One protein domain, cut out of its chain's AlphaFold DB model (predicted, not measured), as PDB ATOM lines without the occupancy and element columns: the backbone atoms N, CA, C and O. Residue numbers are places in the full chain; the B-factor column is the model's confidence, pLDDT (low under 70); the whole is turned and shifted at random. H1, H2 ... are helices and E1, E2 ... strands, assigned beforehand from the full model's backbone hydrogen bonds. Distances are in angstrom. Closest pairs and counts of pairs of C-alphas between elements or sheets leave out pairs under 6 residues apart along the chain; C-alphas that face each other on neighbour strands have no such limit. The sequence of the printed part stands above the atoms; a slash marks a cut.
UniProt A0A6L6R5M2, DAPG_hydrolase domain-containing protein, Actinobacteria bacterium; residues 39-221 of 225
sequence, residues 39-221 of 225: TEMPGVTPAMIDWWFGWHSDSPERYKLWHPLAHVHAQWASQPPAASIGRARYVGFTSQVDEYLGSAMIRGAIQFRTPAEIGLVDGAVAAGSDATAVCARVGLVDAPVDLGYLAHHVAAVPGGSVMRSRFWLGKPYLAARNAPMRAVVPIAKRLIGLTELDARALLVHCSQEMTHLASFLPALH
ATOM      1  N   THR A  39     -63.986-111.016 -15.524       98.38
ATOM      2  CA  THR A  39     -63.120-109.882 -15.839       98.38
ATOM      3  C   THR A  39     -61.701-110.386 -16.051       98.38
ATOM      4  O   THR A  39     -61.105-110.999 -15.162       98.38
ATOM      5  N   GLU A  40     -61.147-110.124 -17.228       98.31
ATOM      6  CA  GLU A  40     -59.721-110.311 -17.482       98.31
ATOM      7  C   GLU A  40     -58.936-109.192 -16.797       98.31
ATOM      8  O   GLU A  40     -59.310-108.022 -16.873       98.31
ATOM      9  N   MET A  41     -57.845-109.545 -16.121       98.62
ATOM     10  CA  MET A  41     -57.017-108.593 -15.384       98.62
ATOM     11  C   MET A  41     -55.547-108.714 -15.815       98.62
ATOM     12  O   MET A  41     -54.747-109.353 -15.121       98.62
ATOM     13  N   PRO A  42     -55.171-108.142 -16.976       98.56
ATOM     14  CA  PRO A  42     -53.805-108.212 -17.489       98.56
ATOM     15  C   PRO A  42     -52.802-107.595 -16.510       98.56
ATOM     16  O   PRO A  42     -53.040-106.526 -15.957       98.56
ATOM     17  N   GLY A  43     -51.680-108.274 -16.277       98.25
ATOM     18  CA  GLY A  43     -50.619-107.831 -15.366       98.25
ATOM     19  C   GLY A  43     -50.978-107.840 -13.874       98.25
ATOM     20  O   GLY A  43     -50.097-107.636 -13.043       98.25
ATOM     21  N   VAL A  44     -52.237-108.099 -13.512       98.62
ATOM     22  CA  VAL A  44     -52.684-108.159 -12.117       98.62
ATOM     23  C   VAL A  44     -52.405-109.539 -11.536       98.62
ATOM     24  O   VAL A  44     -52.733-110.559 -12.143       98.62
ATOM     25  N   THR A  45     -51.848-109.573 -10.327       97.81
ATOM     26  CA  THR A  45     -51.676-110.801  -9.537       97.81
ATOM     27  C   THR A  45     -52.754-110.910  -8.449       97.81
ATOM     28  O   THR A  45     -53.274-109.883  -8.001       97.81
ATOM     29  N   PRO A  46     -53.063-112.121  -7.947       96.62
ATOM     30  CA  PRO A  46     -53.964-112.286  -6.802       96.62
ATOM     31  C   PRO A  46     -53.542-111.469  -5.566       96.62
ATOM     32  O   PRO A  46     -54.388-110.888  -4.889       96.62
ATOM     33  N   ALA A  47     -52.236-111.341  -5.308       96.56
ATOM     34  CA  ALA A  47     -51.713-110.555  -4.189       96.56
ATOM     35  C   ALA A  47     -52.010-109.049  -4.315       96.56
ATOM     36  O   ALA A  47     -52.318-108.402  -3.315       96.56
ATOM     37  N   MET A  48     -51.986-108.498  -5.536       98.31
ATOM     38  CA  MET A  48     -52.352-107.096  -5.780       98.31
ATOM     39  C   MET A  48     -53.825-106.828  -5.455       98.31
ATOM     40  O   MET A  48     -54.155-105.760  -4.946       98.31
ATOM     41  N   ILE A  49     -54.708-107.799  -5.713       98.44
ATOM     42  CA  ILE A  49     -56.122-107.706  -5.331       98.44
ATOM     43  C   ILE A  49     -56.258-107.689  -3.812       98.44
ATOM     44  O   ILE A  49     -56.943-106.824  -3.271       98.44
ATOM     45  N   ASP A  50     -55.575-108.591  -3.111       97.56
ATOM     46  CA  ASP A  50     -55.615-108.602  -1.650       97.56
ATOM     47  C   ASP A  50     -55.106-107.285  -1.053       97.56
ATOM     48  O   ASP A  50     -55.718-106.757  -0.121       97.56
ATOM     49  N   TRP A  51     -54.011-106.740  -1.593       98.12
ATOM     50  CA  TRP A  51     -53.497-105.424  -1.214       98.12
ATOM     51  C   TRP A  51     -54.540-104.325  -1.443       98.12
ATOM     52  O   TRP A  51     -54.853-103.587  -0.508       98.12
ATOM     53  N   TRP A  52     -55.138-104.272  -2.638       98.69
ATOM     54  CA  TRP A  52     -56.143-103.273  -3.002       98.69
ATOM     55  C   TRP A  52     -57.316-103.258  -2.016       98.69
ATOM     56  O   TRP A  52     -57.668-102.198  -1.499       98.69
ATOM     57  N   PHE A  53     -57.874-104.430  -1.695       98.44
ATOM     58  CA  PHE A  53     -58.988-104.568  -0.749       98.44
ATOM     59  C   PHE A  53     -58.632-104.193   0.695       98.44
ATOM     60  O   PHE A  53     -59.507-103.783   1.454       98.44
ATOM     61  N   GLY A  54     -57.354-104.254   1.075       97.56
ATOM     62  CA  GLY A  54     -56.868-103.674   2.329       97.56
ATOM     63  C   GLY A  54     -56.668-102.154   2.276       97.56
ATOM     64  O   GLY A  54     -56.751-101.489   3.305       97.56
ATOM     65  N   TRP A  55     -56.399-101.596   1.099       97.88
ATOM     66  CA  TRP A  55     -55.918-100.222   0.931       97.88
ATOM     67  C   TRP A  55     -57.017 -99.217   0.554       97.88
ATOM     68  O   TRP A  55     -56.979 -98.064   0.999       97.88
ATOM     69  N   HIS A  56     -58.015 -99.628  -0.240       97.94
ATOM     70  CA  HIS A  56     -58.964 -98.701  -0.872       97.94
ATOM     71  C   HIS A  56     -59.938 -98.025   0.104       97.94
ATOM     72  O   HIS A  56     -60.480 -96.972  -0.214       97.94
ATOM     73  N   SER A  57     -60.202 -98.623   1.271       97.56
ATOM     74  CA  SER A  57     -61.145 -98.094   2.274       97.56
ATOM     75  C   SER A  57     -60.501 -97.216   3.344       97.56
ATOM     76  O   SER A  57     -61.192 -96.763   4.253       97.56
ATOM     77  N   ASP A  58     -59.203 -96.940   3.229       96.19
ATOM     78  CA  ASP A  58     -58.523 -95.991   4.112       96.19
ATOM     79  C   ASP A  58     -58.893 -94.529   3.802       96.19
ATOM     80  O   ASP A  58     -58.796 -93.683   4.691       96.19
ATOM     81  N   SER A  59     -59.303 -94.210   2.565       97.25
ATOM     82  CA  SER A  59     -59.779 -92.866   2.221       97.25
ATOM     83  C   SER A  59     -60.772 -92.850   1.044       97.25
ATOM     84  O   SER A  59     -60.697 -93.704   0.152       97.25
ATOM     85  N   PRO A  60     -61.679 -91.858   0.986       98.12
ATOM     86  CA  PRO A  60     -62.629 -91.700  -0.120       98.12
ATOM     87  C   PRO A  60     -61.966 -91.510  -1.487       98.12
ATOM     88  O   PRO A  60     -62.463 -92.015  -2.491       98.12
ATOM     89  N   GLU A  61     -60.836 -90.804  -1.539       98.25
ATOM     90  CA  GLU A  61     -60.096 -90.527  -2.773       98.25
ATOM     91  C   GLU A  61     -59.566 -91.819  -3.394       98.25
ATOM     92  O   GLU A  61     -59.671 -92.008  -4.604       98.25
ATOM     93  N   ARG A  62     -59.068 -92.741  -2.560       98.31
ATOM     94  CA  ARG A  62     -58.620 -94.066  -3.002       98.31
ATOM     95  C   ARG A  62     -59.775 -94.867  -3.586       98.31
ATOM     96  O   ARG A  62     -59.657 -95.404  -4.684       98.31
ATOM     97  N   TYR A  63     -60.915 -94.892  -2.897       98.62
ATOM     98  CA  TYR A  63     -62.109 -95.586  -3.385       98.62
ATOM     99  C   TYR A  63     -62.635 -94.999  -4.699       98.62
ATOM    100  O   TYR A  63     -63.082 -95.739  -5.580       98.62
ATOM    101  N   LYS A  64     -62.526 -93.675  -4.868       98.44
ATOM    102  CA  LYS A  64     -62.935 -92.962  -6.081       98.44
ATOM    103  C   LYS A  64     -62.149 -93.387  -7.323       98.44
ATOM    104  O   LYS A  64     -62.740 -93.415  -8.401       98.44
ATOM    105  N   LEU A  65     -60.865 -93.737  -7.186       98.38
ATOM    106  CA  LEU A  65     -60.038 -94.227  -8.301       98.38
ATOM    107  C   LEU A  65     -60.640 -95.473  -8.958       98.38
ATOM    108  O   LEU A  65     -60.553 -95.637 -10.168       98.38
ATOM    109  N   TRP A  66     -61.277 -96.334  -8.165       98.56
ATOM    110  CA  TRP A  66     -61.823 -97.605  -8.635       98.56
ATOM    111  C   TRP A  66     -62.973 -97.434  -9.624       98.56
ATOM    112  O   TRP A  66     -63.023 -98.094 -10.660       98.56
ATOM    113  N   HIS A  67     -63.895 -96.525  -9.314       98.44
ATOM    114  CA  HIS A  67     -65.014 -96.214 -10.184       98.44
ATOM    115  C   HIS A  67     -65.313 -94.709 -10.131       98.44
ATOM    116  O   HIS A  67     -66.197 -94.262  -9.391       98.44
ATOM    117  N   PRO A  68     -64.629 -93.901 -10.966       97.50
ATOM    118  CA  PRO A  68     -64.707 -92.440 -10.910       97.50
ATOM    119  C   PRO A  68     -66.112 -91.863 -11.115       97.50
ATOM    120  O   PRO A  68     -66.395 -90.750 -10.675       97.50
ATOM    121  N   LEU A  69     -67.012 -92.607 -11.758       97.50
ATOM    122  CA  LEU A  69     -68.386 -92.173 -12.016       97.50
ATOM    123  C   LEU A  69     -69.376 -92.554 -10.906       97.50
ATOM    124  O   LEU A  69     -70.385 -91.869 -10.770       97.50
ATOM    125  N   ALA A  70     -69.095 -93.587 -10.105       98.19
ATOM    126  CA  ALA A  70     -70.076 -94.164  -9.182       98.19
ATOM    127  C   ALA A  70     -69.669 -94.079  -7.706       98.19
ATOM    128  O   ALA A  70     -70.509 -93.790  -6.856       98.19
ATOM    129  N   HIS A  71     -68.392 -94.294  -7.389       98.69
ATOM    130  CA  HIS A  71     -67.920 -94.297  -6.005       98.69
ATOM    131  C   HIS A  71     -67.876 -92.878  -5.448       98.69
ATOM    132  O   HIS A  71     -67.464 -91.951  -6.149       98.69
ATOM    133  N   VAL A  72     -68.299 -92.686  -4.199       98.56
ATOM    134  CA  VAL A  72     -68.304 -91.366  -3.542       98.56
ATOM    135  C   VAL A  72     -67.501 -91.385  -2.253       98.56
ATOM    136  O   VAL A  72     -66.680 -90.495  -2.038       98.56
ATOM    137  N   HIS A  73     -67.711 -92.391  -1.408       98.50
ATOM    138  CA  HIS A  73     -67.064 -92.470  -0.106       98.50
ATOM    139  C   HIS A  73     -66.756 -93.916   0.267       98.50
ATOM    140  O   HIS A  73     -67.531 -94.811  -0.057       98.50
ATOM    141  N   ALA A  74     -65.655 -94.125   0.986       98.31
ATOM    142  CA  ALA A  74     -65.399 -95.357   1.715       98.31
ATOM    143  C   ALA A  74     -64.656 -95.058   3.014       98.31
ATOM    144  O   ALA A  74     -63.780 -94.192   3.053       98.31
ATOM    145  N   GLN A  75     -64.985 -95.822   4.048       98.31
ATOM    146  CA  GLN A  75     -64.259 -95.844   5.309       98.31
ATOM    147  C   GLN A  75     -64.389 -97.213   5.978       98.31
ATOM    148  O   GLN A  75     -65.389 -97.918   5.815       98.31
ATOM    149  N   TRP A  76     -63.416 -97.575   6.805       98.38
ATOM    150  CA  TRP A  76     -63.561 -98.713   7.704       98.38
ATOM    151  C   TRP A  76     -64.534 -98.393   8.845       98.38
ATOM    152  O   TRP A  76     -64.357 -97.408   9.558       98.38
ATOM    153  N   ALA A  77     -65.524 -99.262   9.080       97.38
ATOM    154  CA  ALA A  77     -66.437 -99.149  10.226       97.38
ATOM    155  C   ALA A  77     -65.686 -99.183  11.571       97.38
ATOM    156  O   ALA A  77     -66.086 -98.548  12.544       97.38
ATOM    157  N   SER A  78     -64.591 -99.938  11.610       97.19
ATOM    158  CA  SER A  78     -63.599 -99.958  12.678       97.19
ATOM    159  C   SER A  78     -62.227-100.057  12.033       97.19
ATOM    160  O   SER A  78     -62.039-100.910  11.167       97.19
ATOM    161  N   GLN A  79     -61.280 -99.222  12.456       95.94
ATOM    162  CA  GLN A  79     -59.951 -99.182  11.849       95.94
ATOM    163  C   GLN A  79     -59.224-100.531  11.988       95.94
ATOM    164  O   GLN A  79     -59.074-101.019  13.115       95.94
ATOM    165  N   PRO A  80     -58.758-101.129  10.876       96.56
ATOM    166  CA  PRO A  80     -57.860-102.269  10.922       96.56
ATOM    167  C   PRO A  80     -56.542-101.930  11.632       96.56
ATOM    168  O   PRO A  80     -56.138-100.764  11.674       96.56
ATOM    169  N   PRO A  81     -55.819-102.928  12.172       96.06
ATOM    170  CA  PRO A  81     -54.508-102.708  12.767       96.06
ATOM    171  C   PRO A  81     -53.560-102.014  11.784       96.06
ATOM    172  O   PRO A  81     -53.403-102.470  10.653       96.06
ATOM    173  N   ALA A  82     -52.879-100.952  12.220       90.62
ATOM    174  CA  ALA A  82     -52.065-100.116  11.334       90.62
ATOM    175  C   ALA A  82     -50.992-100.899  10.551       90.62
ATOM    176  O   ALA A  82     -50.762-100.602   9.386       90.62
ATOM    177  N   ALA A  83     -50.391-101.926  11.165       91.88
ATOM    178  CA  ALA A  83     -49.359-102.767  10.551       91.88
ATOM    179  C   ALA A  83     -49.905-103.897   9.653       91.88
ATOM    180  O   ALA A  83     -49.125-104.632   9.054       91.88
ATOM    181  N   SER A  84     -51.227-104.091   9.592       95.94
ATOM    182  CA  SER A  84     -51.828-105.115   8.734       95.94
ATOM    183  C   SER A  84     -51.864-104.649   7.278       95.94
ATOM    184  O   SER A  84     -52.121-103.475   7.009       95.94
ATOM    185  N   ILE A  85     -51.636-105.583   6.353       94.44
ATOM    186  CA  ILE A  85     -51.713-105.391   4.899       94.44
ATOM    187  C   ILE A  85     -52.450-106.571   4.257       94.44
ATOM    188  O   ILE A  85     -52.595-107.635   4.871       94.44
ATOM    189  N   GLY A  86     -52.909-106.395   3.020       95.19
ATOM    190  CA  GLY A  86     -53.575-107.455   2.267       95.19
ATOM    191  C   GLY A  86     -54.792-108.028   3.004       95.19
ATOM    192  O   GLY A  86     -55.517-107.313   3.699       95.19
ATOM    193  N   ARG A  87     -54.967-109.353   2.939       94.81
ATOM    194  CA  ARG A  87     -56.066-110.072   3.618       94.81
ATOM    195  C   ARG A  87     -56.164-109.795   5.109       94.81
ATOM    196  O   ARG A  87     -57.268-109.638   5.617       94.81
ATOM    197  N   ALA A  88     -55.031-109.701   5.804       95.75
ATOM    198  CA  ALA A  88     -55.012-109.454   7.245       95.75
ATOM    199  C   ALA A  88     -55.595-108.081   7.623       95.75
ATOM    200  O   ALA A  88     -55.952-107.873   8.780       95.75
ATOM    201  N   ARG A  89     -55.681-107.155   6.658       97.38
ATOM    202  CA  ARG A  89     -56.222-105.812   6.856       97.38
ATOM    203  C   ARG A  89     -57.724-105.725   6.622       97.38
ATOM    204  O   ARG A  89     -58.389-104.980   7.330       97.38
ATOM    205  N   TYR A  90     -58.268-106.466   5.656       98.00
ATOM    206  CA  TYR A  90     -59.686-106.343   5.304       98.00
ATOM    207  C   TYR A  90     -60.555-107.489   5.828       98.00
ATOM    208  O   TYR A  90     -61.709-107.257   6.182       98.00
ATOM    209  N   VAL A  91     -60.044-108.724   5.913       97.44
ATOM    210  CA  VAL A  91     -60.853-109.880   6.330       97.44
ATOM    211  C   VAL A  91     -61.277-109.723   7.790       97.44
ATOM    212  O   VAL A  91     -60.449-109.515   8.673       97.44
ATOM    213  N   GLY A  92     -62.582-109.836   8.049       97.44
ATOM    214  CA  GLY A  92     -63.175-109.602   9.367       97.44
ATOM    215  C   GLY A  92     -63.567-108.144   9.627       97.44
ATOM    216  O   GLY A  92     -64.248-107.874  10.617       97.44
ATOM    217  N   PHE A  93     -63.214-107.217   8.732       98.12
ATOM    218  CA  PHE A  93     -63.584-105.807   8.815       98.12
ATOM    219  C   PHE A  93     -64.766-105.476   7.903       98.12
ATOM    220  O   PHE A  93     -65.148-106.235   7.012       98.12
ATOM    221  N   THR A  94     -65.394-104.330   8.166       98.38
ATOM    222  CA  THR A  94     -66.505-103.819   7.358       98.38
ATOM    223  C   THR A  94     -66.103-102.512   6.708       98.38
ATOM    224  O   THR A  94     -65.780-101.558   7.416       98.38
ATOM    225  N   SER A  95     -66.163-102.464   5.382       98.50
ATOM    226  CA  SER A  95     -66.100-101.216   4.632       98.50
ATOM    227  C   SER A  95     -67.503-100.621   4.521       98.50
ATOM    228  O   SER A  95     -68.452-101.310   4.136       98.50
ATOM    229  N   GLN A  96     -67.653 -99.367   4.933       98.50
ATOM    230  CA  GLN A  96     -68.865 -98.582   4.734       98.50
ATOM    231  C   GLN A  96     -68.650 -97.693   3.520       98.50
ATOM    232  O   GLN A  96     -67.744 -96.860   3.532       98.50
ATOM    233  N   VAL A  97     -69.472 -97.885   2.496       98.50
ATOM    234  CA  VAL A  97     -69.333 -97.211   1.207       98.50
ATOM    235  C   VAL A  97     -70.590 -96.424   0.875       98.50
ATOM    236  O   VAL A  97     -71.698 -96.888   1.140       98.50
ATOM    237  N   ASP A  98     -70.406 -95.258   0.268       98.31
ATOM    238  CA  ASP A  98     -71.472 -94.543  -0.423       98.31
ATOM    239  C   ASP A  98     -71.159 -94.599  -1.923       98.31
ATOM    240  O   ASP A  98     -70.094 -94.150  -2.371       98.31
ATOM    241  N   GLU A  99     -72.068 -95.179  -2.702       97.69
ATOM    242  CA  GLU A  99     -71.875 -95.395  -4.133       97.69
ATOM    243  C   GLU A  99     -73.188 -95.395  -4.909       97.69
ATOM    244  O   GLU A  99     -74.251 -95.743  -4.392       97.69
ATOM    245  N   TYR A 100     -73.111 -95.014  -6.179       97.62
ATOM    246  CA  TYR A 100     -74.239 -95.130  -7.089       97.62
ATOM    247  C   TYR A 100     -74.295 -96.515  -7.723       97.62
ATOM    248  O   TYR A 100     -73.370 -96.906  -8.424       97.62
ATOM    249  N   LEU A 101     -75.425 -97.202  -7.572       93.81
ATOM    250  CA  LEU A 101     -75.775 -98.367  -8.375       93.81
ATOM    251  C   LEU A 101     -76.834 -97.948  -9.398       93.81
ATOM    252  O   LEU A 101     -77.999 -97.707  -9.064       93.81
ATOM    253  N   GLY A 102     -76.420 -97.786 -10.656       92.75
ATOM    254  CA  GLY A 102     -77.252 -97.114 -11.654       92.75
ATOM    255  C   GLY A 102     -77.510 -95.661 -11.239       92.75
ATOM    256  O   GLY A 102     -76.572 -94.889 -11.072       92.75
ATOM    257  N   SER A 103     -78.775 -95.276 -11.059       91.50
ATOM    258  CA  SER A 103     -79.146 -93.929 -10.598       91.50
ATOM    259  C   SER A 103     -79.400 -93.829  -9.089       91.50
ATOM    260  O   SER A 103     -79.753 -92.753  -8.607       91.50
ATOM    261  N   ALA A 104     -79.291 -94.931  -8.343       92.62
ATOM    262  CA  ALA A 104     -79.607 -94.972  -6.919       92.62
ATOM    263  C   ALA A 104     -78.338 -94.846  -6.073       92.62
ATOM    264  O   ALA A 104     -77.411 -95.631  -6.238       92.62
ATOM    265  N   MET A 105     -78.312 -93.887  -5.144       95.00
ATOM    266  CA  MET A 105     -77.274 -93.823  -4.112       95.00
ATOM    267  C   MET A 105     -77.540 -94.899  -3.057       95.00
ATOM    268  O   MET A 105     -78.609 -94.915  -2.443       95.00
ATOM    269  N   ILE A 106     -76.558 -95.763  -2.828       93.75
ATOM    270  CA  ILE A 106     -76.584 -96.834  -1.839       93.75
ATOM    271  C   ILE A 106     -75.512 -96.567  -0.791       93.75
ATOM    272  O   ILE A 106     -74.368 -96.262  -1.112       93.75
ATOM    273  N   ARG A 107     -75.895 -96.726   0.478       96.69
ATOM    274  CA  ARG A 107     -74.975 -96.712   1.620       96.69
ATOM    275  C   ARG A 107     -74.734 -98.148   2.066       96.69
ATOM    276  O   ARG A 107     -75.514 -98.717   2.840       96.69
ATOM    277  N   GLY A 108     -73.714 -98.761   1.477       96.62
ATOM    278  CA  GLY A 108     -73.384-100.176   1.579       96.62
ATOM    279  C   GLY A 108     -72.503-100.498   2.784       96.62
ATOM    280  O   GLY A 108     -71.561 -99.782   3.102       96.62
ATOM    281  N   ALA A 109     -72.805-101.603   3.461       97.69
ATOM    282  CA  ALA A 109     -71.951-102.204   4.481       97.69
ATOM    283  C   ALA A 109     -71.377-103.518   3.934       97.69
ATOM    284  O   ALA A 109     -72.063-104.547   3.928       97.69
ATOM    285  N   ILE A 110     -70.129-103.476   3.467       98.25
ATOM    286  CA  ILE A 110     -69.402-104.612   2.890       98.25
ATOM    287  C   ILE A 110     -68.592-105.283   3.998       98.25
ATOM    288  O   ILE A 110     -67.534-104.805   4.397       98.25
ATOM    289  N   GLN A 111     -69.126-106.371   4.548       97.81
ATOM    290  CA  GLN A 111     -68.535-107.086   5.680       97.81
ATOM    291  C   GLN A 111     -67.683-108.239   5.151       97.81
ATOM    292  O   GLN A 111     -68.226-109.289   4.795       97.81
ATOM    293  N   PHE A 112     -66.369-108.056   5.092       98.19
ATOM    294  CA  PHE A 112     -65.463-109.054   4.537       98.19
ATOM    295  C   PHE A 112     -65.351-110.282   5.440       98.19
ATOM    296  O   PHE A 112     -65.229-110.178   6.663       98.19
ATOM    297  N   ARG A 113     -65.390-111.461   4.825       95.81
ATOM    298  CA  ARG A 113     -65.388-112.772   5.483       95.81
ATOM    299  C   ARG A 113     -64.290-113.645   4.906       95.81
ATOM    300  O   ARG A 113     -63.821-113.409   3.794       95.81
ATOM    301  N   THR A 114     -63.899-114.673   5.652       92.94
ATOM    302  CA  THR A 114     -63.004-115.682   5.086       92.94
ATOM    303  C   THR A 114     -63.716-116.433   3.950       92.94
ATOM    304  O   THR A 114     -64.937-116.618   4.004       92.94
ATOM    305  N   PRO A 115     -62.984-116.919   2.932       88.75
ATOM    306  CA  PRO A 115     -63.595-117.729   1.881       88.75
ATOM    307  C   PRO A 115     -64.274-118.992   2.434       88.75
ATOM    308  O   PRO A 115     -65.354-119.360   1.975       88.75
ATOM    309  N   ALA A 116     -63.714-119.589   3.494       86.06
ATOM    310  CA  ALA A 116     -64.287-120.739   4.199       86.06
ATOM    311  C   ALA A 116     -65.683-120.467   4.781       86.06
ATOM    312  O   ALA A 116     -66.560-121.317   4.669       86.06
ATOM    313  N   GLU A 117     -65.924-119.280   5.345       85.06
ATOM    314  CA  GLU A 117     -67.242-118.905   5.886       85.06
ATOM    315  C   GLU A 117     -68.329-118.798   4.808       85.06
ATOM    316  O   GLU A 117     -69.505-119.035   5.084       85.06
ATOM    317  N   ILE A 118     -67.953-118.421   3.585       80.00
ATOM    318  CA  ILE A 118     -68.883-118.304   2.452       80.00
ATOM    319  C   ILE A 118     -68.976-119.615   1.658       80.00
ATOM    320  O   ILE A 118     -69.942-119.814   0.917       80.00
ATOM    321  N   GLY A 119     -68.022-120.522   1.888       75.31
ATOM    322  CA  GLY A 119     -67.878-121.812   1.229       75.31
ATOM    323  C   GLY A 119     -67.028-121.770  -0.042       75.31
ATOM    324  O   GLY A 119     -66.958-122.756  -0.751       75.31
ATOM    325  N   LEU A 120     -66.352-120.666  -0.353       72.69
ATOM    326  CA  LEU A 120     -65.538-120.525  -1.565       72.69
ATOM    327  C   LEU A 120     -64.081-120.910  -1.317       72.69
ATOM    328  O   LEU A 120     -63.192-120.066  -1.321       72.69
ATOM    329  N   VAL A 121     -63.836-122.197  -1.085       67.06
ATOM    330  CA  VAL A 121     -62.479-122.726  -0.912       67.06
ATOM    331  C   VAL A 121     -62.232-123.789  -1.968       67.06
ATOM    332  O   VAL A 121     -62.594-124.947  -1.782       67.06
ATOM    333  N   ASP A 122     -61.624-123.392  -3.083       68.75
ATOM    334  CA  ASP A 122     -60.969-124.357  -3.959       68.75
ATOM    335  C   ASP A 122     -59.502-124.562  -3.540       68.75
ATOM    336  O   ASP A 122     -58.970-123.869  -2.665       68.75
ATOM    337  N   GLY A 123     -58.849-125.559  -4.143       66.50
ATOM    338  CA  GLY A 123     -57.465-125.902  -3.817       66.50
ATOM    339  C   GLY A 123     -56.466-124.776  -4.105       66.50
ATOM    340  O   GLY A 123     -55.465-124.670  -3.400       66.50
ATOM    341  N   ALA A 124     -56.740-123.914  -5.089       70.69
ATOM    342  CA  ALA A 124     -55.857-122.809  -5.452       70.69
ATOM    343  C   ALA A 124     -55.968-121.659  -4.439       70.69
ATOM    344  O   ALA A 124     -54.950-121.158  -3.959       70.69
ATOM    345  N   VAL A 125     -57.190-121.298  -4.035       77.00
ATOM    346  CA  VAL A 125     -57.447-120.317  -2.968       77.00
ATOM    347  C   VAL A 125     -56.880-120.803  -1.634       77.00
ATOM    348  O   VAL A 125     -56.342-120.007  -0.861       77.00
ATOM    349  N   ALA A 126     -56.965-122.108  -1.359       70.56
ATOM    350  CA  ALA A 126     -56.366-122.705  -0.169       70.56
ATOM    351  C   ALA A 126     -54.827-122.641  -0.185       70.56
ATOM    352  O   ALA A 126     -54.223-122.420   0.864       70.56
ATOM    353  N   ALA A 127     -54.197-122.805  -1.356       71.00
ATOM    354  CA  ALA A 127     -52.745-122.704  -1.523       71.00
ATOM    355  C   ALA A 127     -52.229-121.252  -1.451       71.00
ATOM    356  O   ALA A 127     -51.133-121.013  -0.947       71.00
ATOM    357  N   GLY A 128     -53.022-120.277  -1.907       66.38
ATOM    358  CA  GLY A 128     -52.812-118.845  -1.670       66.38
ATOM    359  C   GLY A 128     -51.715-118.153  -2.491       66.38
ATOM    360  O   GLY A 128     -51.521-116.954  -2.303       66.38
ATOM    361  N   SER A 129     -51.001-118.857  -3.377       70.06
ATOM    362  CA  SER A 129     -50.013-118.263  -4.299       70.06
ATOM    363  C   SER A 129     -50.629-117.837  -5.631       70.06
ATOM    364  O   SER A 129     -50.368-116.738  -6.113       70.06
ATOM    365  N   ASP A 130     -51.473-118.695  -6.205       87.81
ATOM    366  CA  ASP A 130     -51.974-118.551  -7.577       87.81
ATOM    367  C   ASP A 130     -53.458-118.181  -7.638       87.81
ATOM    368  O   ASP A 130     -54.011-118.000  -8.722       87.81
ATOM    369  N   ALA A 131     -54.115-118.037  -6.486       92.25
ATOM    370  CA  ALA A 131     -55.477-117.534  -6.406       92.25
ATOM    371  C   ALA A 131     -55.785-116.868  -5.059       92.25
ATOM    372  O   ALA A 131     -55.191-117.192  -4.029       92.25
ATOM    373  N   THR A 132     -56.761-115.963  -5.071       93.56
ATOM    374  CA  THR A 132     -57.402-115.402  -3.875       93.56
ATOM    375  C   THR A 132     -58.916-115.326  -4.069       93.56
ATOM    376  O   THR A 132     -59.426-115.399  -5.189       93.56
ATOM    377  N   ALA A 133     -59.646-115.168  -2.970       93.75
ATOM    378  CA  ALA A 133     -61.080-114.944  -2.991       93.75
ATOM    379  C   ALA A 133     -61.458-113.818  -2.025       93.75
ATOM    380  O   ALA A 133     -61.358-113.968  -0.806       93.75
ATOM    381  N   VAL A 134     -61.956-112.709  -2.570       95.75
ATOM    382  CA  VAL A 134     -62.532-111.626  -1.770       95.75
ATOM    383  C   VAL A 134     -63.999-111.941  -1.550       95.75
ATOM    384  O   VAL A 134     -64.787-111.941  -2.492       95.75
ATOM    385  N   CYS A 135     -64.369-112.231  -0.308       95.62
ATOM    386  CA  CYS A 135     -65.715-112.658   0.051       95.62
ATOM    387  C   CYS A 135     -66.330-111.668   1.034       95.62
ATOM    388  O   CYS A 135     -65.681-111.276   2.004       95.62
ATOM    389  N   ALA A 136     -67.592-111.293   0.829       96.88
ATOM    390  CA  ALA A 136     -68.270-110.412   1.769       96.88
ATOM    391  C   ALA A 136     -69.764-110.689   1.899       96.88
ATOM    392  O   ALA A 136     -70.450-111.141   0.979       96.88
ATOM    393  N   ARG A 137     -70.271-110.355   3.083       96.25
ATOM    394  CA  ARG A 137     -71.690-110.167   3.341       96.25
ATOM    395  C   ARG A 137     -72.037-108.707   3.055       96.25
ATOM    396  O   ARG A 137     -71.474-107.809   3.674       96.25
ATOM    397  N   VAL A 138     -72.971-108.479   2.139       95.62
ATOM    398  CA  VAL A 138     -73.389-107.139   1.705       95.62
ATOM    399  C   VAL A 138     -74.655-106.748   2.448       95.62
ATOM    400  O   VAL A 138     -75.611-107.524   2.496       95.62
ATOM    401  N   GLY A 139     -74.682-105.551   3.022       94.25
ATOM    402  CA  GLY A 139     -75.845-105.000   3.710       94.25
ATOM    403  C   GLY A 139     -75.954-103.491   3.570       94.25
ATOM    404  O   GLY A 139     -75.222-102.879   2.802       94.25
ATOM    405  N   LEU A 140     -76.871-102.895   4.329       91.94
ATOM    406  CA  LEU A 140     -77.043-101.443   4.387       91.94
ATOM    407  C   LEU A 140     -76.368-100.868   5.635       91.94
ATOM    408  O   LEU A 140     -76.404-101.490   6.700       91.94
ATOM    409  N   VAL A 141     -75.778 -99.681   5.529       92.00
ATOM    410  CA  VAL A 141     -75.278 -98.933   6.696       92.00
ATOM    411  C   VAL A 141     -76.455 -98.466   7.549       92.00
ATOM    412  O   VAL A 141     -76.485 -98.704   8.755       92.00
ATOM    413  N   ASP A 142     -77.469 -97.896   6.901       86.12
ATOM    414  CA  ASP A 142     -78.598 -97.228   7.562       86.12
ATOM    415  C   ASP A 142     -79.663 -98.185   8.110       86.12
ATOM    416  O   ASP A 142     -80.625 -97.766   8.753       86.12
ATOM    417  N   ALA A 143     -79.502 -99.488   7.877       85.38
ATOM    418  CA  ALA A 143     -80.399-100.506   8.398       85.38
ATOM    419  C   ALA A 143     -79.617-101.744   8.860       85.38
ATOM    420  O   ALA A 143     -78.667-102.161   8.196       85.38
ATOM    421  N   PRO A 144     -80.037-102.419   9.945       85.62
ATOM    422  CA  PRO A 144     -79.396-103.638  10.441       85.62
ATOM    423  C   PRO A 144     -79.791-104.870   9.604       85.62
ATOM    424  O   PRO A 144     -80.150-105.921  10.145       85.62
ATOM    425  N   VAL A 145     -79.771-104.729   8.279       87.69
ATOM    426  CA  VAL A 145     -80.177-105.738   7.305       87.69
ATOM    427  C   VAL A 145     -79.021-106.009   6.363       87.69
ATOM    428  O   VAL A 145     -78.426-105.100   5.784       87.69
ATOM    429  N   ASP A 146     -78.761-107.291   6.181       92.75
ATOM    430  CA  ASP A 146     -77.871-107.782   5.156       92.75
ATOM    431  C   ASP A 146     -78.697-108.300   3.977       92.75
ATOM    432  O   ASP A 146     -79.653-109.067   4.148       92.75
ATOM    433  N   LEU A 147     -78.305-107.863   2.787       92.81
ATOM    434  CA  LEU A 147     -78.997-108.082   1.527       92.81
ATOM    435  C   LEU A 147     -78.565-109.375   0.841       92.81
ATOM    436  O   LEU A 147     -79.361-110.000   0.143       92.81
ATOM    437  N   GLY A 148     -77.313-109.785   1.032       94.50
ATOM    438  CA  GLY A 148     -76.756-110.853   0.223       94.50
ATOM    439  C   GLY A 148     -75.266-111.070   0.408       94.50
ATOM    440  O   GLY A 148     -74.676-110.670   1.412       94.50
ATOM    441  N   TYR A 149     -74.678-111.751  -0.559       95.56
ATOM    442  CA  TYR A 149     -73.264-112.085  -0.597       95.56
ATOM    443  C   TYR A 149     -72.651-111.601  -1.903       95.56
ATOM    444  O   TYR A 149     -73.320-111.620  -2.938       95.56
ATOM    445  N   LEU A 150     -71.379-111.222  -1.842       94.94
ATOM    446  CA  LEU A 150     -70.527-111.077  -3.014       94.94
ATOM    447  C   LEU A 150     -69.293-111.958  -2.865       94.94
ATOM    448  O   LEU A 150     -68.852-112.249  -1.744       94.94
ATOM    449  N   ALA A 151     -68.740-112.354  -4.001       94.50
ATOM    450  CA  ALA A 151     -67.453-113.005  -4.073       94.50
ATOM    451  C   ALA A 151     -66.714-112.639  -5.356       94.50
ATOM    452  O   ALA A 151     -67.290-112.707  -6.438       94.50
ATOM    453  N   HIS A 152     -65.425-112.343  -5.232       95.69
ATOM    454  CA  HIS A 152     -64.494-112.226  -6.348       95.69
ATOM    455  C   HIS A 152     -63.442-113.316  -6.213       95.69
ATOM    456  O   HIS A 152     -62.543-113.208  -5.383       95.69
ATOM    457  N   HIS A 153     -63.563-114.369  -7.015       94.31
ATOM    458  CA  HIS A 153     -62.526-115.386  -7.133       94.31
ATOM    459  C   HIS A 153     -61.525-114.964  -8.207       94.31
ATOM    460  O   HIS A 153     -61.903-114.812  -9.368       94.31
ATOM    461  N   VAL A 154     -60.264-114.785  -7.837       95.19
ATOM    462  CA  VAL A 154     -59.205-114.313  -8.731       95.19
ATOM    463  C   VAL A 154     -58.148-115.389  -8.836       95.19
ATOM    464  O   VAL A 154     -57.528-115.721  -7.833       95.19
ATOM    465  N   ALA A 155     -57.928-115.904 -10.041       93.81
ATOM    466  CA  ALA A 155     -56.895-116.899 -10.305       93.81
ATOM    467  C   ALA A 155     -55.893-116.374 -11.330       93.81
ATOM    468  O   ALA A 155     -56.287-115.777 -12.336       93.81
ATOM    469  N   ALA A 156     -54.613-116.626 -11.074       95.62
ATOM    470  CA  ALA A 156     -53.526-116.317 -11.978       95.62
ATOM    471  C   ALA A 156     -53.657-117.124 -13.277       95.62
ATOM    472  O   ALA A 156     -54.023-118.301 -13.285       95.62
ATOM    473  N   VAL A 157     -53.334-116.471 -14.387       95.00
ATOM    474  CA  VAL A 157     -53.222-117.057 -15.727       95.00
ATOM    475  C   VAL A 157     -51.969-116.484 -16.400       95.00
ATOM    476  O   VAL A 157     -51.438-115.470 -15.936       95.00
ATOM    477  N   PRO A 158     -51.459-117.071 -17.498       97.06
ATOM    478  CA  PRO A 158     -50.354-116.460 -18.228       97.06
ATOM    479  C   PRO A 158     -50.661-114.998 -18.589       97.06
ATOM    480  O   PRO A 158     -51.645-114.714 -19.266       97.06
ATOM    481  N   GLY A 159     -49.819-114.072 -18.124       96.88
ATOM    482  CA  GLY A 159     -49.954-112.638 -18.398       96.88
ATOM    483  C   GLY A 159     -50.834-111.837 -17.430       96.88
ATOM    484  O   GLY A 159     -50.970-110.635 -17.637       96.88
ATOM    485  N   GLY A 160     -51.403-112.433 -16.376       98.00
ATOM    486  CA  GLY A 160     -52.185-111.697 -15.377       98.00
ATOM    487  C   GLY A 160     -53.086-112.599 -14.542       98.00
ATOM    488  O   GLY A 160     -52.672-113.664 -14.091       98.00
ATOM    489  N   SER A 161     -54.332-112.177 -14.347       97.94
ATOM    490  CA  SER A 161     -55.350-112.952 -13.637       97.94
ATOM    491  C   SER A 161     -56.697-112.906 -14.349       97.94
ATOM    492  O   SER A 161     -56.961-112.045 -15.186       97.94
ATOM    493  N   VAL A 162     -57.580-113.823 -13.969       96.88
ATOM    494  CA  VAL A 162     -59.000-113.788 -14.309       96.88
ATOM    495  C   VAL A 162     -59.802-113.707 -13.019       96.88
ATOM    496  O   VAL A 162     -59.691-114.583 -12.156       96.88
ATOM    497  N   MET A 163     -60.637-112.676 -12.907       97.06
ATOM    498  CA  MET A 163     -61.577-112.494 -11.807       97.06
ATOM    499  C   MET A 163     -62.965-112.998 -12.203       97.06
ATOM    500  O   MET A 163     -63.517-112.618 -13.232       97.06
ATOM    501  N   ARG A 164     -63.547-113.843 -11.357       95.19
ATOM    502  CA  ARG A 164     -64.916-114.349 -11.456       95.19
ATOM    503  C   ARG A 164     -65.721-113.767 -10.308       95.19
ATOM    504  O   ARG A 164     -65.563-114.184  -9.161       95.19
ATOM    505  N   SER A 165     -66.571-112.804 -10.631       95.69
ATOM    506  CA  SER A 165     -67.424-112.116  -9.667       95.69
ATOM    507  C   SER A 165     -68.782-112.798  -9.589       95.69
ATOM    508  O   SER A 165     -69.365-113.169 -10.616       95.69
ATOM    509  N   ARG A 166     -69.288-112.974  -8.373       94.69
ATOM    510  CA  ARG A 166     -70.607-113.537  -8.097       94.69
ATOM    511  C   ARG A 166     -71.323-112.688  -7.067       94.69
ATOM    512  O   ARG A 166     -70.732-112.316  -6.056       94.69
ATOM    513  N   PHE A 167     -72.601-112.432  -7.305       95.69
ATOM    514  CA  PHE A 167     -73.467-111.741  -6.358       95.69
ATOM    515  C   PHE A 167     -74.742-112.543  -6.161       95.69
ATOM    516  O   PHE A 167     -75.357-112.964  -7.135       95.69
ATOM    517  N   TRP A 168     -75.147-112.709  -4.905       95.00
ATOM    518  CA  TRP A 168     -76.390-113.366  -4.508       95.00
ATOM    519  C   TRP A 168     -77.141-112.456  -3.545       95.00
ATOM    520  O   TRP A 168     -76.838-112.429  -2.349       95.00
ATOM    521  N   LEU A 169     -78.094-111.681  -4.061       94.62
ATOM    522  CA  LEU A 169     -78.836-110.672  -3.302       94.62
ATOM    523  C   LEU A 169     -80.325-111.016  -3.238       94.62
ATOM    524  O   LEU A 169     -80.890-111.545  -4.188       94.62
ATOM    525  N   GLY A 170     -80.992-110.690  -2.132       91.44
ATOM    526  CA  GLY A 170     -82.417-110.974  -1.939       91.44
ATOM    527  C   GLY A 170     -82.666-112.297  -1.216       91.44
ATOM    528  O   GLY A 170     -81.809-112.797  -0.491       91.44
ATOM    529  N   LYS A 171     -83.881-112.845  -1.302       87.56
ATOM    530  CA  LYS A 171     -84.233-114.103  -0.610       87.56
ATOM    531  C   LYS A 171     -83.591-115.306  -1.319       87.56
ATOM    532  O   LYS A 171     -83.617-115.324  -2.536       87.56
ATOM    533  N   PRO A 172     -83.095-116.332  -0.605       89.00
ATOM    534  CA  PRO A 172     -83.178-116.543   0.843       89.00
ATOM    535  C   PRO A 172     -82.098-115.803   1.637       89.00
ATOM    536  O   PRO A 172     -82.140-115.800   2.865       89.00
ATOM    537  N   TYR A 173     -81.164-115.149   0.952       90.94
ATOM    538  CA  TYR A 173     -79.969-114.570   1.540       90.94
ATOM    539  C   TYR A 173     -80.236-113.416   2.494       90.94
ATOM    540  O   TYR A 173     -79.324-113.087   3.219       90.94
ATOM    541  N   LEU A 174     -81.421-112.806   2.563       90.00
ATOM    542  CA  LEU A 174     -81.713-111.715   3.506       90.00
ATOM    543  C   LEU A 174     -81.589-112.138   4.989       90.00
ATOM    544  O   LEU A 174     -82.232-113.101   5.426       90.00
ATOM    545  N   ALA A 175     -80.866-111.355   5.800       88.81
ATOM    546  CA  ALA A 175     -80.668-111.615   7.235       88.81
ATOM    547  C   ALA A 175     -80.646-110.326   8.082       88.81
ATOM    548  O   ALA A 175     -80.259-109.269   7.591       88.81
ATOM    549  N   ALA A 176     -81.042-110.410   9.361       85.56
ATOM    550  CA  ALA A 176     -80.737-109.349  10.330       85.56
ATOM    551  C   ALA A 176     -79.278-109.444  10.753       85.56
ATOM    552  O   ALA A 176     -78.815-110.534  11.094       85.56
ATOM    553  N   ARG A 177     -78.624-108.288  10.855       84.69
ATOM    554  CA  ARG A 177     -77.259-108.185  11.369       84.69
ATOM    555  C   ARG A 177     -77.183-108.457  12.878       84.69
ATOM    556  O   ARG A 177     -76.239-109.083  13.341       84.69
ATOM    557  N   ASN A 178     -78.213-108.063  13.642       76.38
ATOM    558  CA  ASN A 178     -78.193-108.104  15.112       76.38
ATOM    559  C   ASN A 178     -79.402-108.874  15.689       76.38
ATOM    560  O   ASN A 178     -80.532-108.730  15.216       76.38
ATOM    561  N   ALA A 179     -79.177-109.654  16.756       60.91
ATOM    562  CA  ALA A 179     -80.166-110.537  17.391       60.91
ATOM    563  C   ALA A 179     -81.510-109.883  17.800       60.91
ATOM    564  O   ALA A 179     -82.543-110.454  17.441       60.91
ATOM    565  N   PRO A 180     -81.561-108.708  18.469       62.31
ATOM    566  CA  PRO A 180     -82.840-108.104  18.872       62.31
ATOM    567  C   PRO A 180     -83.692-107.640  17.680       62.31
ATOM    568  O   PRO A 180     -84.905-107.513  17.798       62.31
ATOM    569  N   MET A 181     -83.083-107.451  16.503       60.50
ATOM    570  CA  MET A 181     -83.769-106.982  15.295       60.50
ATOM    571  C   MET A 181     -84.254-108.119  14.388       60.50
ATOM    572  O   MET A 181     -84.959-107.856  13.412       60.50
ATOM    573  N   ARG A 182     -83.959-109.390  14.720       61.94
ATOM    574  CA  ARG A 182     -84.451-110.568  13.978       61.94
ATOM    575  C   ARG A 182     -85.978-110.585  13.850       61.94
ATOM    576  O   ARG A 182     -86.484-111.028  12.823       61.94
ATOM    577  N   ALA A 183     -86.692-110.051  14.843       61.59
ATOM    578  CA  ALA A 183     -88.153-109.970  14.852       61.59
ATOM    579  C   ALA A 183     -88.734-109.037  13.767       61.59
ATOM    580  O   ALA A 183     -89.863-109.241  13.332       61.59
ATOM    581  N   VAL A 184     -87.967-108.046  13.291       59.44
ATOM    582  CA  VAL A 184     -88.428-107.028  12.319       59.44
ATOM    583  C   VAL A 184     -88.100-107.418  10.869       59.44
ATOM    584  O   VAL A 184     -88.690-106.920   9.909       59.44
ATOM    585  N   VAL A 185     -87.190-108.379  10.692       62.06
ATOM    586  CA  VAL A 185     -86.733-108.881   9.389       62.06
ATOM    587  C   VAL A 185     -87.859-109.375   8.476       62.06
ATOM    588  O   VAL A 185     -87.795-109.065   7.289       62.06
ATOM    589  N   PRO A 186     -88.887-110.117   8.935       59.84
ATOM    590  CA  PRO A 186     -89.943-110.608   8.044       59.84
ATOM    591  C   PRO A 186     -90.700-109.483   7.324       59.84
ATOM    592  O   PRO A 186     -91.125-109.664   6.182       59.84
ATOM    593  N   ILE A 187     -90.824-108.317   7.968       59.84
ATOM    594  CA  ILE A 187     -91.475-107.125   7.416       59.84
ATOM    595  C   ILE A 187     -90.551-106.463   6.386       59.84
ATOM    596  O   ILE A 187     -90.961-106.248   5.248       59.84
ATOM    597  N   ALA A 188     -89.274-106.251   6.724       57.97
ATOM    598  CA  ALA A 188     -88.276-105.715   5.789       57.97
ATOM    599  C   ALA A 188     -88.085-106.618   4.552       57.97
ATOM    600  O   ALA A 188     -88.039-106.139   3.424       57.97
ATOM    601  N   LYS A 189     -88.089-107.947   4.738       58.34
ATOM    602  CA  LYS A 189     -88.027-108.960   3.667       58.34
ATOM    603  C   LYS A 189     -89.201-108.896   2.683       58.34
ATOM    604  O   LYS A 189     -89.104-109.483   1.606       58.34
ATOM    605  N   ARG A 190     -90.339-108.296   3.047       55.09
ATOM    606  CA  ARG A 190     -91.468-108.075   2.124       55.09
ATOM    607  C   ARG A 190     -91.330-106.784   1.321       55.09
ATOM    608  O   ARG A 190     -91.948-106.692   0.271       55.09
ATOM    609  N   LEU A 191     -90.545-105.829   1.813       53.38
ATOM    610  CA  LEU A 191     -90.415-104.486   1.246       53.38
ATOM    611  C   LEU A 191     -89.153-104.317   0.393       53.38
ATOM    612  O   LEU A 191     -89.139-103.486  -0.506       53.38
ATOM    613  N   ILE A 192     -88.115-105.123   0.636       65.19
ATOM    614  CA  ILE A 192     -86.911-105.175  -0.202       65.19
ATOM    615  C   ILE A 192     -87.240-106.016  -1.440       65.19
ATOM    616  O   ILE A 192     -86.995-107.224  -1.481       65.19
ATOM    617  N   GLY A 193     -87.893-105.381  -2.410       70.62
ATOM    618  CA  GLY A 193     -88.101-105.928  -3.742       70.62
ATOM    619  C   GLY A 193     -86.933-105.531  -4.627       70.62
ATOM    620  O   GLY A 193     -86.891-104.403  -5.100       70.62
ATOM    621  N   LEU A 194     -85.989-106.448  -4.821       85.25
ATOM    622  CA  LEU A 194     -84.956-106.283  -5.834       85.25
ATOM    623  C   LEU A 194     -85.577-106.462  -7.220       85.25
ATOM    624  O   LEU A 194     -86.404-107.353  -7.433       85.25
ATOM    625  N   THR A 195     -85.192-105.602  -8.150       90.56
ATOM    626  CA  THR A 195     -85.755-105.536  -9.497       90.56
ATOM    627  C   THR A 195     -84.761-106.022 -10.545       90.56
ATOM    628  O   THR A 195     -83.558-106.128 -10.309       90.56
ATOM    629  N   GLU A 196     -85.251-106.276 -11.757       92.62
ATOM    630  CA  GLU A 196     -84.376-106.532 -12.904       92.62
ATOM    631  C   GLU A 196     -83.428-105.351 -13.181       92.62
ATOM    632  O   GLU A 196     -82.285-105.553 -13.588       92.62
ATOM    633  N   LEU A 197     -83.882-104.118 -12.928       93.38
ATOM    634  CA  LEU A 197     -83.059-102.924 -13.091       93.38
ATOM    635  C   LEU A 197     -81.875-102.931 -12.118       93.38
ATOM    636  O   LEU A 197     -80.762-102.627 -12.537       93.38
ATOM    637  N   ASP A 198     -82.091-103.350 -10.869       93.69
ATOM    638  CA  ASP A 198     -81.017-103.482  -9.876       93.69
ATOM    639  C   ASP A 198     -79.994-104.544 -10.303       93.69
ATOM    640  O   ASP A 198     -78.790-104.338 -10.171       93.69
ATOM    641  N   ALA A 199     -80.453-105.660 -10.885       94.69
ATOM    642  CA  ALA A 199     -79.567-106.713 -11.385       94.69
ATOM    643  C   ALA A 199     -78.703-106.229 -12.554       94.69
ATOM    644  O   ALA A 199     -77.497-106.477 -12.590       94.69
ATOM    645  N   ARG A 200     -79.313-105.498 -13.495       96.12
ATOM    646  CA  ARG A 200     -78.611-104.874 -14.623       96.12
ATOM    647  C   ARG A 200     -77.610-103.832 -14.143       96.12
ATOM    648  O   ARG A 200     -76.481-103.822 -14.624       96.12
ATOM    649  N   ALA A 201     -78.015-102.981 -13.203       96.75
ATOM    650  CA  ALA A 201     -77.156-101.955 -12.635       96.75
ATOM    651  C   ALA A 201     -75.941-102.581 -11.938       96.75
ATOM    652  O   ALA A 201     -74.821-102.165 -12.210       96.75
ATOM    653  N   LEU A 202     -76.143-103.632 -11.136       97.38
ATOM    654  CA  LEU A 202     -75.058-104.365 -10.480       97.38
ATOM    655  C   LEU A 202     -74.101-105.028 -11.469       97.38
ATOM    656  O   LEU A 202     -72.887-104.960 -11.289       97.38
ATOM    657  N   LEU A 203     -74.632-105.634 -12.534       97.69
ATOM    658  CA  LEU A 203     -73.801-106.227 -13.576       97.69
ATOM    659  C   LEU A 203     -72.936-105.165 -14.274       97.69
ATOM    660  O   LEU A 203     -71.736-105.362 -14.454       97.69
ATOM    661  N   VAL A 204     -73.531-104.034 -14.660       98.06
ATOM    662  CA  VAL A 204     -72.804-102.942 -15.323       98.06
ATOM    663  C   VAL A 204     -71.751-102.343 -14.395       98.06
ATOM    664  O   VAL A 204     -70.606-102.188 -14.813       98.06
ATOM    665  N   HIS A 205     -72.115-102.062 -13.144       98.50
ATOM    666  CA  HIS A 205     -71.223-101.490 -12.135       98.50
ATOM    667  C   HIS A 205     -69.991-102.366 -11.918       98.50
ATOM    668  O   HIS A 205     -68.867-101.906 -12.103       98.50
ATOM    669  N   CYS A 206     -70.190-103.659 -11.640       98.44
ATOM    670  CA  CYS A 206     -69.077-104.574 -11.405       98.44
ATOM    671  C   CYS A 206     -68.205-104.768 -12.660       98.44
ATOM    672  O   CYS A 206     -66.978-104.831 -12.569       98.44
ATOM    673  N   SER A 207     -68.808-104.806 -13.854       98.31
ATOM    674  CA  SER A 207     -68.046-104.856 -15.107       98.31
ATOM    675  C   SER A 207     -67.148-103.625 -15.274       98.31
ATOM    676  O   SER A 207     -65.968-103.768 -15.601       98.31
ATOM    677  N   GLN A 208     -67.680-102.428 -15.017       98.56
ATOM    678  CA  GLN A 208     -66.950-101.169 -15.161       98.56
ATOM    679  C   GLN A 208     -65.831-101.034 -14.129       98.56
ATOM    680  O   GLN A 208     -64.686-100.792 -14.511       98.56
ATOM    681  N   GLU A 209     -66.133-101.222 -12.844       98.38
ATOM    682  CA  GLU A 209     -65.164-101.004 -11.765       98.38
ATOM    683  C   GLU A 209     -64.001-102.003 -11.832       98.38
ATOM    684  O   GLU A 209     -62.844-101.617 -11.687       98.38
ATOM    685  N   MET A 210     -64.268-103.285 -12.109       98.62
ATOM    686  CA  MET A 210     -63.222-104.313 -12.098       98.62
ATOM    687  C   MET A 210     -62.333-104.205 -13.335       98.62
ATOM    688  O   MET A 210     -61.114-104.354 -13.234       98.62
ATOM    689  N   THR A 211     -62.921-103.890 -14.494       98.50
ATOM    690  CA  THR A 211     -62.155-103.624 -15.720       98.50
ATOM    691  C   THR A 211     -61.311-102.362 -15.564       98.50
ATOM    692  O   THR A 211     -60.153-102.334 -15.980       98.50
ATOM    693  N   HIS A 212     -61.853-101.316 -14.930       98.81
ATOM    694  CA  HIS A 212     -61.088-100.101 -14.676       98.81
ATOM    695  C   HIS A 212     -59.946-100.347 -13.688       98.81
ATOM    696  O   HIS A 212     -58.814 -99.971 -13.982       98.81
ATOM    697  N   LEU A 213     -60.202-101.052 -12.583       98.81
ATOM    698  CA  LEU A 213     -59.171-101.438 -11.621       98.81
ATOM    699  C   LEU A 213     -58.019-102.185 -12.298       98.81
ATOM    700  O   LEU A 213     -56.856-101.840 -12.091       98.81
ATOM    701  N   ALA A 214     -58.330-103.155 -13.163       98.69
ATOM    702  CA  ALA A 214     -57.321-103.911 -13.903       98.69
ATOM    703  C   ALA A 214     -56.381-103.024 -14.737       98.69
ATOM    704  O   ALA A 214     -55.219-103.377 -14.925       98.69
ATOM    705  N   SER A 215     -56.858-101.870 -15.213       98.56
ATOM    706  CA  SER A 215     -56.078-100.974 -16.074       98.56
ATOM    707  C   SER A 215     -54.976-100.194 -15.352       98.56
ATOM    708  O   SER A 215     -54.038 -99.747 -16.007       98.56
ATOM    709  N   PHE A 216     -55.065-100.027 -14.026       98.62
ATOM    710  CA  PHE A 216     -54.100 -99.219 -13.268       98.62
ATOM    711  C   PHE A 216     -53.506 -99.923 -12.047       98.62
ATOM    712  O   PHE A 216     -52.462 -99.491 -11.556       98.62
ATOM    713  N   LEU A 217     -54.131-100.996 -11.555       98.81
ATOM    714  CA  LEU A 217     -53.723-101.653 -10.315       98.81
ATOM    715  C   LEU A 217     -52.248-102.096 -10.299       98.81
ATOM    716  O   LEU A 217     -51.604-101.838  -9.284       98.81
ATOM    717  N   PRO A 218     -51.666-102.692 -11.362       98.75
ATOM    718  CA  PRO A 218     -50.258-103.094 -11.326       98.75
ATOM    719  C   PRO A 218     -49.306-101.912 -11.093       98.75
ATOM    720  O   PRO A 218     -48.432-101.987 -10.235       98.75
ATOM    721  N   ALA A 219     -49.523-100.802 -11.807       98.62
ATOM    722  CA  ALA A 219     -48.695 -99.604 -11.690       98.62
ATOM    723  C   ALA A 219     -48.891 -98.897 -10.342       98.62
ATOM    724  O   ALA A 219     -47.929 -98.416  -9.752       98.62
ATOM    725  N   LEU A 220     -50.131 -98.849  -9.842       98.62
ATOM    726  CA  LEU A 220     -50.425 -98.274  -8.532       98.62
ATOM    727  C   LEU A 220     -49.787 -99.096  -7.406       98.62
ATOM    728  O   LEU A 220     -49.187 -98.530  -6.497       98.62
ATOM    729  N   HIS A 221     -49.878-100.425  -7.477       98.44
ATOM    730  CA  HIS A 221     -49.271-101.311  -6.489       98.44
ATOM    731  C   HIS A 221     -47.744-101.158  -6.453       98.44
ATOM    732  O   HIS A 221     -47.164-101.144  -5.380       98.44
TER     733      HIS A 221
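Overview. This is residues 39 to 221 of the 225 residues of the protein "DAPG_hydrolase domain-containing protein" of Actinobacteria bacterium (UniProt A0A6L6R5M2). A twisted sheet of seven strands, curled like part of a barrel, wraps round H1, and the long helix H7 packs on E1 and E7 near one edge and on E3 near the other. H2 packs on edge strand E2, and H6 lies at one end of the model. The printed part has 183 residues, with seven named helices and seven named strands in the order E1 H1 H2 E2 H3 E3 E4 H4 H5 E5 E6 E7 H6 H7. The sheet runs E1 E7 E6 E5 E4 E3 E2, all antiparallel, and the class is mixed. The whole is compact, with a radius of gyration of the C-alphas of 16.1 A and spans of 49 by 32 by 30 A.

Arrangement. E1, residues 39 to 42, is an edge strand beside E7, residues 160 to 169, with N 39 and O 163 within hydrogen-bond range at 2.8 A. H1, residues 46 to 58, is the hub, touching three helices. H2, residues 60 to 66, touches H1 only at the corner, the closest C-alphas being those of His 56 and Tyr 63, 5.1 A apart. E2, residues 71 to 76, is the other edge strand. H3, residues 87 to 90, touches residues 50 to 54 of H1, closest at C-alphas Tyr 90 and Gly 54, 4.9 A, and only grazes the sheet. E3, residues 94 to 101, is E2's neighbour, with N 96 and O 75 at 2.8 A, and forms a hairpin with E4, residues 104 to 113, with N 106 and O 99 at 2.8 A. H4, residues 115 to 118, and H5, residues 123 to 127, are on the sheet, at heights of 7.4 A and 6.2 A. E5, residues 131 to 140, has N 139 at 2.9 A from O 109 of E4. With E6, residues 145 to 157, E5 and E7 form a meander, each strand the antiparallel neighbour of the one before; N 134 and O 152 are 2.9 A apart, N 151 and O 166 2.9 A. H6, residues 185 to 191, only grazes the sheet. H7, residues 196 to 221, touches H2 about perpendicular at 83 degrees, closest at C-alphas Leu 213 and Trp 66, 5.5 A. Every O i to N i+4 pair is within hydrogen-bond range in H5, against 7 of 9 in H1, 2 of 3 in H2 and H6, and 19 of 22 in H7; H3 and H4 are too short for such a pair.

Along the chain. E1 begins at C-alpha 39 (-63.120, -109.882, -15.839). H1 is 20.1 A long, E6 37.2 A and H7 36.1 A. H7 ends at C-alpha 221 (-49.271, -101.311, -6.489).

Size, cuts and confidence. The C-alphas farthest apart, of Gly 159 and Ala 183, are 50.7 A apart. The printed part has no cut; the link E7 to H6 is long. Residues 121 to 123, 128 and 179 to 192 have pLDDT under 70.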